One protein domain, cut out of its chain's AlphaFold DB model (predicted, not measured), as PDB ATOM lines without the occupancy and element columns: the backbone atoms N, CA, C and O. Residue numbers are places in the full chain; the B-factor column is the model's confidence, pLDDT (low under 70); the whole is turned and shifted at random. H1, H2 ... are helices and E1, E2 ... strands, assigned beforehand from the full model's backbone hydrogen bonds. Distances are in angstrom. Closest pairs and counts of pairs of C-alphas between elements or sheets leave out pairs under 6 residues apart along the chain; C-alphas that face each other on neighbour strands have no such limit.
ATOM      1  N   ILE A 190     165.745 203.598 111.717       91.06
ATOM      2  CA  ILE A 190     164.589 203.051 112.442       91.06
ATOM      3  C   ILE A 190     164.411 201.574 112.090       91.06
ATOM      4  O   ILE A 190     164.370 200.728 112.982       91.06
ATOM      5  N   PHE A 191     164.379 201.245 110.794       88.94
ATOM      6  CA  PHE A 191     164.214 199.860 110.352       88.94
ATOM      7  C   PHE A 191     165.340 198.960 110.856       88.94
ATOM      8  O   PHE A 191     165.062 197.893 111.389       88.94
ATOM      9  N   SER A 192     166.597 199.395 110.748       91.31
ATOM     10  CA  SER A 192     167.743 198.591 111.182       91.31
ATOM     11  C   SER A 192     167.762 198.403 112.697       91.31
ATOM     12  O   SER A 192     168.120 197.326 113.157       91.31
ATOM     13  N   ALA A 193     167.359 199.413 113.479       93.69
ATOM     14  CA  ALA A 193     167.236 199.278 114.929       93.69
ATOM     15  C   ALA A 193     166.124 198.291 115.317       93.69
ATOM     16  O   ALA A 193     166.347 197.425 116.161       93.69
ATOM     17  N   ARG A 194     164.955 198.374 114.666       92.31
ATOM     18  CA  ARG A 194     163.855 197.416 114.854       92.31
ATOM     19  C   ARG A 194     164.292 196.004 114.483       92.31
ATOM     20  O   ARG A 194     164.152 195.098 115.298       92.31
ATOM     21  N   ASP A 195     164.834 195.828 113.279       91.50
ATOM     22  CA  ASP A 195     165.277 194.533 112.757       91.50
ATOM     23  C   ASP A 195     166.369 193.929 113.657       91.50
ATOM     24  O   ASP A 195     166.309 192.748 113.975       91.50
ATOM     25  N   LEU A 196     167.299 194.739 114.182       93.31
ATOM     26  CA  LEU A 196     168.307 194.282 115.142       93.31
ATOM     27  C   LEU A 196     167.680 193.713 116.425       93.31
ATOM     28  O   LEU A 196     168.109 192.665 116.896       93.31
ATOM     29  N   LEU A 197     166.671 194.381 116.989       92.06
ATOM     30  CA  LEU A 197     165.992 193.910 118.203       92.06
ATOM     31  C   LEU A 197     165.053 192.725 117.952       92.06
ATOM     32  O   LEU A 197     164.801 191.955 118.876       92.06
ATOM     33  N   ARG A 198     164.508 192.596 116.738       89.44
ATOM     34  CA  ARG A 198     163.648 191.473 116.337       89.44
ATOM     35  C   ARG A 198     164.469 190.221 116.040       89.44
ATOM     36  O   ARG A 198     164.158 189.157 116.556       89.44
ATOM     37  N   ASP A 199     165.508 190.361 115.222       90.12
ATOM     38  CA  ASP A 199     166.216 189.233 114.612       90.12
ATOM     39  C   ASP A 199     167.404 188.743 115.465       90.12
ATOM     40  O   ASP A 199     167.909 187.642 115.242       90.12
ATOM     41  N   HIS A 200     167.852 189.530 116.457       92.00
ATOM     42  CA  HIS A 200     168.997 189.206 117.317       92.00
ATOM     43  C   HIS A 200     168.662 189.337 118.812       92.00
ATOM     44  O   HIS A 200     169.004 190.324 119.469       92.00
ATOM     45  N   ASP A 201     168.040 188.301 119.380       89.38
ATOM     46  CA  ASP A 201     167.604 188.293 120.786       89.38
ATOM     47  C   ASP A 201     168.754 188.496 121.794       89.38
ATOM     48  O   ASP A 201     168.587 189.177 122.803       89.38
ATOM     49  N   GLU A 202     169.960 188.008 121.489       92.50
ATOM     50  CA  GLU A 202     171.154 188.238 122.317       92.50
ATOM     51  C   GLU A 202     171.502 189.733 122.454       92.50
ATOM     52  O   GLU A 202     171.855 190.205 123.539       92.50
ATOM     53  N   VAL A 203     171.327 190.507 121.377       93.75
ATOM     54  CA  VAL A 203     171.539 191.959 121.377       93.75
ATOM     55  C   VAL A 203     170.415 192.649 122.139       93.75
ATOM     56  O   VAL A 203     170.684 193.522 122.966       93.75
ATOM     57  N   ARG A 204     169.163 192.233 121.908       93.19
ATOM     58  CA  ARG A 204     167.992 192.734 122.640       93.19
ATOM     59  C   ARG A 204     168.176 192.561 124.148       93.19
ATOM     60  O   ARG A 204     168.050 193.541 124.878       93.19
ATOM     61  N   CYS A 205     168.552 191.366 124.604       91.00
ATOM     62  CA  CYS A 205     168.787 191.057 126.015       91.00
ATOM     63  C   CYS A 205     169.935 191.884 126.611       91.00
ATOM     64  O   CYS A 205     169.796 192.441 127.702       91.00
ATOM     65  N   ALA A 206     171.054 192.025 125.895       93.19
ATOM     66  CA  ALA A 206     172.178 192.842 126.352       93.19
ATOM     67  C   ALA A 206     171.795 194.327 126.501       93.19
ATOM     68  O   ALA A 206     172.160 194.976 127.487       93.19
ATOM     69  N   LEU A 207     171.028 194.871 125.551       93.00
ATOM     70  CA  LEU A 207     170.543 196.252 125.608       93.00
ATOM     71  C   LEU A 207     169.482 196.443 126.694       93.00
ATOM     72  O   LEU A 207     169.542 197.438 127.411       93.00
ATOM     73  N   ALA A 208     168.567 195.490 126.859       90.69
ATOM     74  CA  ALA A 208     167.568 195.473 127.925       90.69
ATOM     75  C   ALA A 208     168.209 195.461 129.323       90.69
ATOM     76  O   ALA A 208     167.739 196.151 130.227       90.69
ATOM     77  N   ALA A 209     169.307 194.717 129.496       89.50
ATOM     78  CA  ALA A 209     170.076 194.694 130.739       89.50
ATOM     79  C   ALA A 209     170.823 196.017 130.985       89.50
ATOM     80  O   ALA A 209     170.907 196.484 132.122       89.50
ATOM     81  N   ARG A 210     171.347 196.641 129.922       92.50
ATOM     82  CA  ARG A 210     172.048 197.931 129.996       92.50
ATOM     83  C   ARG A 210     171.097 199.096 130.282       92.50
ATOM     84  O   ARG A 210     171.417 199.962 131.094       92.50
ATOM     85  N   PHE A 211     169.952 199.142 129.607       91.62
ATOM     86  CA  PHE A 211     168.957 200.206 129.718       91.62
ATOM     87  C   PHE A 211     167.790 199.748 130.586       91.62
ATOM     88  O   PHE A 211     166.732 199.352 130.103       91.62
ATOM     89  N   ARG A 212     167.995 199.826 131.903       88.06
ATOM     90  CA  ARG A 212     166.985 199.425 132.891       88.06
ATOM     91  C   ARG A 212     165.729 200.304 132.872       88.06
ATOM     92  O   ARG A 212     164.662 199.815 133.223       88.06
ATOM     93  N   TYR A 213     165.872 201.571 132.488       92.88
ATOM     94  CA  TYR A 213     164.804 202.568 132.442       92.88
ATOM     95  C   TYR A 213     164.889 203.346 131.128       92.88
ATOM     96  O   TYR A 213     165.939 203.909 130.813       92.88
ATOM     97  N   VAL A 214     163.788 203.393 130.384       94.75
ATOM     98  CA  VAL A 214     163.643 204.136 129.132       94.75
ATOM     99  C   VAL A 214     162.531 205.160 129.312       94.75
ATOM    100  O   VAL A 214     161.393 204.809 129.616       94.75
ATOM    101  N   LEU A 215     162.879 206.435 129.143       96.19
ATOM    102  CA  LEU A 215     161.948 207.553 129.220       96.19
ATOM    103  C   LEU A 215     161.739 208.099 127.811       96.19
ATOM    104  O   LEU A 215     162.709 208.453 127.139       96.19
ATOM    105  N   VAL A 216     160.484 208.165 127.381       94.62
ATOM    106  CA  VAL A 216     160.098 208.684 126.069       94.62
ATOM    107  C   VAL A 216     159.199 209.892 126.276       94.62
ATOM    108  O   VAL A 216     158.108 209.770 126.830       94.62
ATOM    109  N   ASP A 217     159.679 211.051 125.843       92.69
ATOM    110  CA  ASP A 217     158.896 212.283 125.781       92.69
ATOM    111  C   ASP A 217     158.237 212.430 124.401       92.69
ATOM    112  O   ASP A 217     158.670 211.797 123.435       92.69
ATOM    113  N   GLU A 218     157.193 213.254 124.306       91.62
ATOM    114  CA  GLU A 218     156.424 213.502 123.075       91.62
ATOM    115  C   GLU A 218     155.932 212.211 122.381       91.62
ATOM    116  O   GLU A 218     155.871 212.112 121.150       91.62
ATOM    117  N   PHE A 219     155.546 211.200 123.167       92.38
ATOM    118  CA  PHE A 219     155.223 209.861 122.671       92.38
ATOM    119  C   PHE A 219     154.087 209.842 121.628       92.38
ATOM    120  O   PHE A 219     154.040 208.954 120.778       92.38
ATOM    121  N   GLN A 220     153.204 210.840 121.623       89.62
ATOM    122  CA  GLN A 220     152.144 210.996 120.621       89.62
ATOM    123  C   GLN A 220     152.651 211.218 119.183       89.62
ATOM    124  O   GLN A 220     151.868 211.085 118.243       89.62
ATOM    125  N   ASP A 221     153.926 211.574 119.006       90.12
ATOM    126  CA  ASP A 221     154.566 211.733 117.695       90.12
ATOM    127  C   ASP A 221     155.332 210.482 117.237       90.12
ATOM    128  O   ASP A 221     155.992 210.503 116.197       90.12
ATOM    129  N   THR A 222     155.249 209.397 118.005       89.00
ATOM    130  CA  THR A 222     155.948 208.140 117.727       89.00
ATOM    131  C   THR A 222     155.216 207.353 116.641       89.00
ATOM    132  O   THR A 222     153.983 207.269 116.630       89.00
ATOM    133  N   ASP A 223     155.969 206.764 115.713       86.81
ATOM    134  CA  ASP A 223     155.410 205.845 114.720       86.81
ATOM    135  C   ASP A 223     155.278 204.401 115.274       86.81
ATOM    136  O   ASP A 223     155.867 204.055 116.308       86.81
ATOM    137  N   PRO A 224     154.499 203.518 114.622       86.50
ATOM    138  CA  PRO A 224     154.328 202.142 115.092       86.50
ATOM    139  C   PRO A 224     155.626 201.319 115.193       86.50
ATOM    140  O   PRO A 224     155.733 200.493 116.096       86.50
ATOM    141  N   LEU A 225     156.617 201.540 114.320       88.31
ATOM    142  CA  LEU A 225     157.900 200.822 114.343       88.31
ATOM    143  C   LEU A 225     158.770 201.282 115.514       88.31
ATOM    144  O   LEU A 225     159.411 200.468 116.174       88.31
ATOM    145  N   GLN A 226     158.780 202.581 115.808       92.25
ATOM    146  CA  GLN A 226     159.440 203.111 117.003       92.25
ATOM    147  C   GLN A 226     158.787 202.591 118.288       92.25
ATOM    148  O   GLN A 226     159.481 202.235 119.239       92.25
ATOM    149  N   THR A 227     157.457 202.480 118.300       92.31
ATOM    150  CA  THR A 227     156.727 201.877 119.422       92.31
ATOM    151  C   THR A 227     157.124 200.409 119.607       92.31
ATOM    152  O   THR A 227     157.434 199.992 120.722       92.31
ATOM    153  N   GLU A 228     157.224 199.644 118.513       92.19
ATOM    154  CA  GLU A 228     157.734 198.268 118.532       92.19
ATOM    155  C   GLU A 228     159.159 198.181 119.109       92.19
ATOM    156  O   GLU A 228     159.429 197.306 119.932       92.19
ATOM    157  N   ILE A 229     160.062 199.102 118.745       94.38
ATOM    158  CA  ILE A 229     161.422 199.170 119.312       94.38
ATOM    159  C   ILE A 229     161.367 199.295 120.840       94.38
ATOM    160  O   ILE A 229     162.061 198.549 121.536       94.38
ATOM    161  N   PHE A 230     160.543 200.205 121.373       95.06
ATOM    162  CA  PHE A 230     160.431 200.398 122.821       95.06
ATOM    163  C   PHE A 230     159.874 199.163 123.528       95.06
ATOM    164  O   PHE A 230     160.421 198.769 124.559       95.06
ATOM    165  N   TRP A 231     158.854 198.513 122.964       93.56
ATOM    166  CA  TRP A 231     158.279 197.290 123.535       93.56
ATOM    167  C   TRP A 231     159.251 196.114 123.505       93.56
ATOM    168  O   TRP A 231     159.417 195.445 124.521       93.56
ATOM    169  N   ARG A 232     159.965 195.899 122.394       93.06
ATOM    170  CA  ARG A 232     160.978 194.834 122.305       93.06
ATOM    171  C   ARG A 232     162.138 195.063 123.270       93.06
ATOM    172  O   ARG A 232     162.622 194.110 123.881       93.06
ATOM    173  N   LEU A 233     162.581 196.312 123.417       93.94
ATOM    174  CA  LEU A 233     163.673 196.671 124.322       93.94
ATOM    175  C   LEU A 233     163.257 196.559 125.797       93.94
ATOM    176  O   LEU A 233     164.046 196.090 126.618       93.94
ATOM    177  N   CYS A 234     162.039 196.984 126.145       94.44
ATOM    178  CA  CYS A 234     161.576 197.109 127.534       94.44
ATOM    179  C   CYS A 234     160.746 195.922 128.035       94.44
ATOM    180  O   CYS A 234     160.502 195.822 129.239       94.44
ATOM    181  N   GLY A 235     160.300 195.042 127.144       90.69
ATOM    182  CA  GLY A 235     159.483 193.879 127.466       90.69
ATOM    183  C   GLY A 235     160.175 192.554 127.193       90.69
ATOM    184  O   GLY A 235     161.280 192.502 126.654       90.69
ATOM    185  N   GLU A 236     159.498 191.478 127.571       88.38
ATOM    186  CA  GLU A 236     159.871 190.104 127.249       88.38
ATOM    187  C   GLU A 236     158.876 189.489 126.258       88.38
ATOM    188  O   GLU A 236     157.675 189.765 126.361       88.38
ATOM    189  N   PRO A 237     159.349 188.680 125.293       85.31
ATOM    190  CA  PRO A 237     158.485 188.048 124.310       85.31
ATOM    191  C   PRO A 237     157.551 187.029 124.980       85.31
ATOM    192  O   PRO A 237     157.910 186.421 125.997       85.31
ATOM    193  N   PRO A 238     156.354 186.797 124.417       77.44
ATOM    194  CA  PRO A 238     155.445 185.762 124.894       77.44
ATOM    195  C   PRO A 238     155.981 184.359 124.540       77.44
ATOM    196  O   PRO A 238     155.624 183.764 123.528       77.44
ATOM    197  N   GLY A 239     156.836 183.797 125.399       72.44
ATOM    198  CA  GLY A 239     157.398 182.450 125.220       72.44
ATOM    199  C   GLY A 239     158.325 182.309 124.002       72.44
ATOM    200  O   GLY A 239     158.855 183.293 123.498       72.44
ATOM    201  N   ASP A 240     158.528 181.073 123.527       59.38
ATOM    202  CA  ASP A 240     159.523 180.722 122.490       59.38
ATOM    203  C   ASP A 240     159.107 181.088 121.038       59.38
ATOM    204  O   ASP A 240     159.629 180.521 120.077       59.38
ATOM    205  N   GLY A 241     158.134 181.987 120.849       56.44
ATOM    206  CA  GLY A 241     157.616 182.385 119.533       56.44
ATOM    207  C   GLY A 241     157.931 183.839 119.178       56.44
ATOM    208  O   GLY A 241     157.913 184.709 120.044       56.44
ATOM    209  N   ASP A 242     158.176 184.117 117.891       57.88
ATOM    210  CA  ASP A 242     158.226 185.493 117.383       57.88
ATOM    211  C   ASP A 242     156.809 186.077 117.407       57.88
ATOM    212  O   ASP A 242     155.954 185.721 116.590       57.88
ATOM    213  N   ALA A 243     156.541 186.935 118.389       59.53
ATOM    214  CA  ALA A 243     155.320 187.719 118.414       59.53
ATOM    215  C   ALA A 243     155.381 188.742 117.276       59.53
ATOM    216  O   ALA A 243     156.137 189.718 117.323       59.53
ATOM    217  N   GLY A 244     154.580 188.499 116.237       63.34
ATOM    218  CA  GLY A 244     154.404 189.438 115.130       63.34
ATOM    219  C   GLY A 244     153.747 190.755 115.561       63.34
ATOM    220  O   GLY A 244     153.874 191.751 114.853       63.34
ATOM    221  N   ASP A 245     153.076 190.779 116.719       78.69
ATOM    222  CA  ASP A 245     152.505 191.979 117.329       78.69
ATOM    223  C   ASP A 245     153.332 192.410 118.551       78.69
ATOM    224  O   ASP A 245     153.485 191.679 119.531       78.69
ATOM    225  N   TRP A 246     153.858 193.635 118.506       83.62
ATOM    226  CA  TRP A 246     154.665 194.202 119.584       83.62
ATOM    227  C   TRP A 246     153.890 194.369 120.893       83.62
ATOM    228  O   TRP A 246     154.508 194.400 121.956       83.62
ATOM    229  N   THR A 247     152.557 194.460 120.847       80.88
ATOM    230  CA  THR A 247     151.719 194.608 122.047       80.88
ATOM    231  C   THR A 247     151.690 193.353 122.918       80.88
ATOM    232  O   THR A 247     151.349 193.445 124.096       80.88
ATOM    233  N   GLU A 248     152.090 192.198 122.381       83.69
ATOM    234  CA  GLU A 248     152.155 190.942 123.133       83.69
ATOM    235  C   GLU A 248     153.400 190.843 124.029       83.69
ATOM    236  O   GLU A 248     153.474 189.965 124.890       83.69
ATOM    237  N   PHE A 249     154.376 191.746 123.864       87.69
ATOM    238  CA  PHE A 249     155.535 191.814 124.750       87.69
ATOM    239  C   PHE A 249     155.108 192.265 126.149       87.69
ATOM    240  O   PHE A 249     154.563 193.354 126.342       87.69
ATOM    241  N   ALA A 250     155.423 191.445 127.149       88.94
ATOM    242  CA  ALA A 250     155.162 191.765 128.542       88.94
ATOM    243  C   ALA A 250     156.211 192.768 129.038       88.94
ATOM    244  O   ALA A 250     157.372 192.411 129.244       88.94
ATOM    245  N   LEU A 251     155.815 194.030 129.219       90.19
ATOM    246  CA  LEU A 251     156.709 195.080 129.708       90.19
ATOM    247  C   LEU A 251     157.277 194.724 131.087       90.19
ATOM    248  O   LEU A 251     156.541 194.374 132.013       90.19
ATOM    249  N   ARG A 252     158.596 194.865 131.248       89.25
ATOM    250  CA  ARG A 252     159.238 194.701 132.553       89.25
ATOM    251  C   ARG A 252     158.817 195.850 133.483       89.25
ATOM    252  O   ARG A 252     158.826 197.006 133.050       89.25
ATOM    253  N   PRO A 253     158.506 195.583 134.765       86.38
ATOM    254  CA  PRO A 253     158.069 196.620 135.698       86.38
ATOM    255  C   PRO A 253     159.037 197.807 135.777       86.38
ATOM    256  O   PRO A 253     160.222 197.646 136.075       86.38
ATOM    257  N   GLY A 254     158.516 199.006 135.510       87.12
ATOM    258  CA  GLY A 254     159.260 200.266 135.544       87.12
ATOM    259  C   GLY A 254     160.211 200.505 134.368       87.12
ATOM    260  O   GLY A 254     160.811 201.570 134.319       87.12
ATOM    261  N   ALA A 255     160.358 199.573 133.419       91.81
ATOM    262  CA  ALA A 255     161.351 199.703 132.352       91.81
ATOM    263  C   ALA A 255     161.014 200.782 131.312       91.81
ATOM    264  O   ALA A 255     161.929 201.327 130.700       91.81
ATOM    265  N   LEU A 256     159.732 201.104 131.128       94.31
ATOM    266  CA  LEU A 256     159.263 202.074 130.143       94.31
ATOM    267  C   LEU A 256     158.384 203.140 130.803       94.31
ATOM    268  O   LEU A 256     157.409 202.814 131.478       94.31
ATOM    269  N   PHE A 257     158.718 204.407 130.573       95.00
ATOM    270  CA  PHE A 257     157.960 205.571 131.018       95.00
ATOM    271  C   PHE A 257     157.663 206.472 129.819       95.00
ATOM    272  O   PHE A 257     158.587 206.918 129.135       95.00
ATOM    273  N   LEU A 258     156.380 206.727 129.560       94.44
ATOM    274  CA  LEU A 258     155.913 207.476 128.395       94.44
ATOM    275  C   LEU A 258     155.235 208.772 128.837       94.44
ATOM    276  O   LEU A 258     154.328 208.751 129.669       94.44
ATOM    277  N   VAL A 259     155.635 209.888 128.235       93.50
ATOM    278  CA  VAL A 259     154.988 211.195 128.375       93.50
ATOM    279  C   VAL A 259     154.476 211.615 127.007       93.50
ATOM    280  O   VAL A 259     155.175 211.486 126.005       93.50
ATOM    281  N   GLY A 260     153.242 212.109 126.940       90.38
ATOM    282  CA  GLY A 260     152.711 212.641 125.693       90.38
ATOM    283  C   GLY A 260     151.306 213.204 125.820       90.38
ATOM    284  O   GLY A 260     150.532 212.794 126.686       90.38
ATOM    285  N   ASP A 261     150.972 214.126 124.920       89.75
ATOM    286  CA  ASP A 261     149.652 214.745 124.820       89.75
ATOM    287  C   ASP A 261     149.025 214.451 123.448       89.75
ATOM    288  O   ASP A 261     149.426 215.060 122.451       89.75
ATOM    289  N   PRO A 262     148.002 213.580 123.358       87.88
ATOM    290  CA  PRO A 262     147.412 213.208 122.076       87.88
ATOM    291  C   PRO A 262     146.715 214.389 121.374       87.88
ATOM    292  O   PRO A 262     146.565 214.367 120.151       87.88
ATOM    293  N   LYS A 263     146.370 215.468 122.101       88.62
ATOM    294  CA  LYS A 263     145.848 216.720 121.519       88.62
ATOM    295  C   LYS A 263     146.894 217.455 120.673       88.62
ATOM    296  O   LYS A 263     146.535 218.301 119.861       88.62
ATOM    297  N   GLN A 264     148.177 217.129 120.844       88.69
ATOM    298  CA  GLN A 264     149.309 217.737 120.142       88.69
ATOM    299  C   GLN A 264     149.942 216.800 119.100       88.69
ATOM    300  O   GLN A 264     151.030 217.096 118.610       88.69
ATOM    301  N   ALA A 265     149.308 215.677 118.754       91.38
ATOM    302  CA  ALA A 265     149.798 214.754 117.727       91.38
ATOM    303  C   ALA A 265     149.630 215.350 116.312       91.38
ATOM    304  O   ALA A 265     148.529 215.343 115.751       91.38
ATOM    305  N   ILE A 266     150.716 215.895 115.751       88.19
ATOM    306  CA  ILE A 266     150.706 216.691 114.502       88.19
ATOM    307  C   ILE A 266     151.805 216.303 113.494       88.19
ATOM    308  O   ILE A 266     152.070 217.038 112.544       88.19
ATOM    309  N   TYR A 267     152.512 215.191 113.713       86.88
ATOM    310  CA  TYR A 267     153.560 214.708 112.803       86.88
ATOM    311  C   TYR A 267     153.136 213.457 112.019       86.88
ATOM    312  O   TYR A 267     153.978 212.622 111.682       86.88
ATOM    313  N   ARG A 268     151.849 213.324 111.655       83.50
ATOM    314  CA  ARG A 268     151.344 212.168 110.881       83.50
ATOM    315  C   ARG A 268     152.107 211.980 109.571       83.50
ATOM    316  O   ARG A 268     152.391 210.852 109.174       83.50
ATOM    317  N   PHE A 269     152.489 213.079 108.920       77.25
ATOM    318  CA  PHE A 269     153.280 213.068 107.683       77.25
ATOM    319  C   PHE A 269     154.684 212.449 107.843       77.25
ATOM    320  O   PHE A 269     155.333 212.164 106.838       77.25
ATOM    321  N   ARG A 270     155.161 212.249 109.083       75.62
ATOM    322  CA  ARG A 270     156.407 211.537 109.420       75.62
ATOM    323  C   ARG A 270     156.181 210.095 109.884       75.62
ATOM    324  O   ARG A 270     157.145 209.447 110.262       75.62
ATOM    325  N   GLY A 271     154.943 209.603 109.861       76.25
ATOM    326  CA  GLY A 271     154.596 208.247 110.289       76.25
ATOM    327  C   GLY A 271     153.979 208.153 111.684       76.25
ATOM    328  O   GLY A 271     153.503 207.076 112.031       76.25
ATOM    329  N   ALA A 272     153.910 209.258 112.442       81.12
ATOM    330  CA  ALA A 272     153.277 209.270 113.758       81.12
ATOM    331  C   ALA A 272     151.846 208.717 113.694       81.12
ATOM    332  O   ALA A 272     151.079 209.009 112.758       81.12
ATOM    333  N   ASP A 273     151.494 207.915 114.694       83.00
ATOM    334  CA  ASP A 273     150.206 207.244 114.740       83.00
ATOM    335  C   ASP A 273     149.557 207.335 116.119       83.00
ATOM    336  O   ASP A 273     149.973 206.717 117.096       83.00
ATOM    337  N   ILE A 274     148.449 208.063 116.170       84.44
ATOM    338  CA  ILE A 274     147.621 208.180 117.369       84.44
ATOM    339  C   ILE A 274     147.055 206.827 117.780       84.44
ATOM    340  O   ILE A 274     146.892 206.582 118.973       84.44
ATOM    341  N   ALA A 275     146.792 205.923 116.832       83.38
ATOM    342  CA  ALA A 275     146.349 204.581 117.183       83.38
ATOM    343  C   ALA A 275     147.441 203.810 117.944       83.38
ATOM    344  O   ALA A 275     147.117 203.028 118.837       83.38
ATOM    345  N   ALA A 276     148.730 204.052 117.663       84.94
ATOM    346  CA  ALA A 276     149.830 203.502 118.457       84.94
ATOM    347  C   ALA A 276     149.843 204.089 119.879       84.94
ATOM    348  O   ALA A 276     149.926 203.323 120.838       84.94
ATOM    349  N   TYR A 277     149.640 205.405 120.027       89.06
ATOM    350  CA  TYR A 277     149.492 206.047 121.340       89.06
ATOM    351  C   TYR A 277     148.336 205.445 122.153       89.06
ATOM    352  O   TYR A 277     148.504 205.094 123.322       89.06
ATOM    353  N   VAL A 278     147.160 205.295 121.535       87.50
ATOM    354  CA  VAL A 278     145.978 204.723 122.195       87.50
ATOM    355  C   VAL A 278     146.233 203.267 122.587       87.50
ATOM    356  O   VAL A 278     145.991 202.913 123.736       87.50
ATOM    357  N   ARG A 279     146.787 202.438 121.691       88.38
ATOM    358  CA  ARG A 279     147.133 201.039 122.006       88.38
ATOM    359  C   ARG A 279     148.124 200.928 123.159       88.38
ATOM    360  O   ARG A 279     147.911 200.122 124.055       88.38
ATOM    361  N   ALA A 280     149.161 201.761 123.170       89.69
ATOM    362  CA  ALA A 280     150.109 201.839 124.274       89.69
ATOM    363  C   ALA A 280     149.410 202.203 125.593       89.69
ATOM    364  O   ALA A 280     149.578 201.500 126.586       89.69
ATOM    365  N   ARG A 281     148.570 203.248 125.605       88.50
ATOM    366  CA  ARG A 281     147.797 203.649 126.793       88.50
ATOM    367  C   ARG A 281     146.925 202.507 127.320       88.50
ATOM    368  O   ARG A 281     146.903 202.270 128.526       88.50
ATOM    369  N   GLU A 282     146.220 201.803 126.435       88.44
ATOM    370  CA  GLU A 282     145.394 200.659 126.832       88.44
ATOM    371  C   GLU A 282     146.243 199.468 127.314       88.44
ATOM    372  O   GLU A 282     145.852 198.804 128.270       88.44
ATOM    373  N   ALA A 283     147.436 199.242 126.749       88.12
ATOM    374  CA  ALA A 283     148.370 198.222 127.229       88.12
ATOM    375  C   ALA A 283     148.872 198.515 128.656       88.12
ATOM    376  O   ALA A 283     148.896 197.612 129.493       88.12
ATOM    377  N   PHE A 284     149.200 199.775 128.971       88.62
ATOM    378  CA  PHE A 284     149.543 200.182 130.339       88.62
ATOM    379  C   PHE A 284     148.367 199.971 131.302       88.62
ATOM    380  O   PHE A 284     148.553 199.347 132.341       88.62
ATOM    381  N   ARG A 285     147.150 200.400 130.927       87.00
ATOM    382  CA  ARG A 285     145.933 200.205 131.743       87.00
ATOM    383  C   ARG A 285     145.600 198.739 131.998       87.00
ATOM    384  O   ARG A 285     145.094 198.410 133.066       87.00
ATOM    385  N   ALA A 286     145.836 197.877 131.013       85.44
ATOM    386  CA  ALA A 286     145.595 196.446 131.141       85.44
ATOM    387  C   ALA A 286     146.575 195.779 132.122       85.44
ATOM    388  O   ALA A 286     146.190 194.834 132.808       85.44
ATOM    389  N   GLY A 287     147.820 196.267 132.194       80.81
ATOM    390  CA  GLY A 287     148.819 195.798 133.157       80.81
ATOM    391  C   GLY A 287     148.594 196.338 134.571       80.81
ATOM    392  O   GLY A 287     148.654 195.578 135.535       80.81
ATOM    393  N   ASP A 288     148.312 197.636 134.687       81.94
ATOM    394  CA  ASP A 288     147.999 198.325 135.938       81.94
ATOM    395  C   ASP A 288     147.100 199.544 135.653       81.94
ATOM    396  O   ASP A 288     147.469 200.462 134.917       81.94
TER     397      ASP A 288
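What this domain is: This is residues 190 to 288 of the 865 residues of the protein "DNA helicase" of Alphaproteobacteria bacterium (UniProt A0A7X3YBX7). A small two-stranded parallel sheet, E1 beside E2, lies near residues 230 to 234 of the middle helix H3. H1 and H2 make a corner on one side of H3, and H4 runs along the other. The printed part has 99 residues, mostly helix by class, with H1, H2, E1, H3, E2, H4 in chain order. It is compact: radius of gyration of the C-alphas 13.1 A, spans 37 by 31 by 23 A.

Where its parts are: Find E1 at residues 214 to 216, E2 at 256 to 258 and H3 at 224 to 234, 15.3 A long. H1, residues 190 to 199, begins at C-alpha 190, (164.589, 203.051, 112.442); H2 is 201 to 210. H4, residues 274 to 287, runs 20.1 A to C-alpha 287, (148.819, 195.798, 133.157).

How they stand to each other: Between E1 and E2, look for N 216 and O 257, within hydrogen-bond range at 2.9 A. E1, H3, E2 form a strand-helix-strand unit, parallel strands with a helix between, its crossover right-handed. H1 touches H3, closest C-alphas Arg 194 and Ile 229, 5.4 A; H2 touches H3, closest C-alphas Ala 208 and Leu 233, 5.4 A. H1 and H2 touch only at the corner, closest C-alphas Leu 197 and Arg 204, 5.0 A. H4 is close to H3 but not clearly touching, closest C-alphas Pro 224 and Ala 276, 5.8 A, at a shallow tilt of 27 degrees. In H1, H2, H3 and H4 every O i to N i+4 pair is within hydrogen-bond range.

The domain as a whole: The C-alphas farthest apart, Asp 240 and Lys 263, stand 38.5 A apart. The printed part has no cut; the links H3 to E2 and E2 to H4 are long. Residues 240 to 244 have pLDDT under 70.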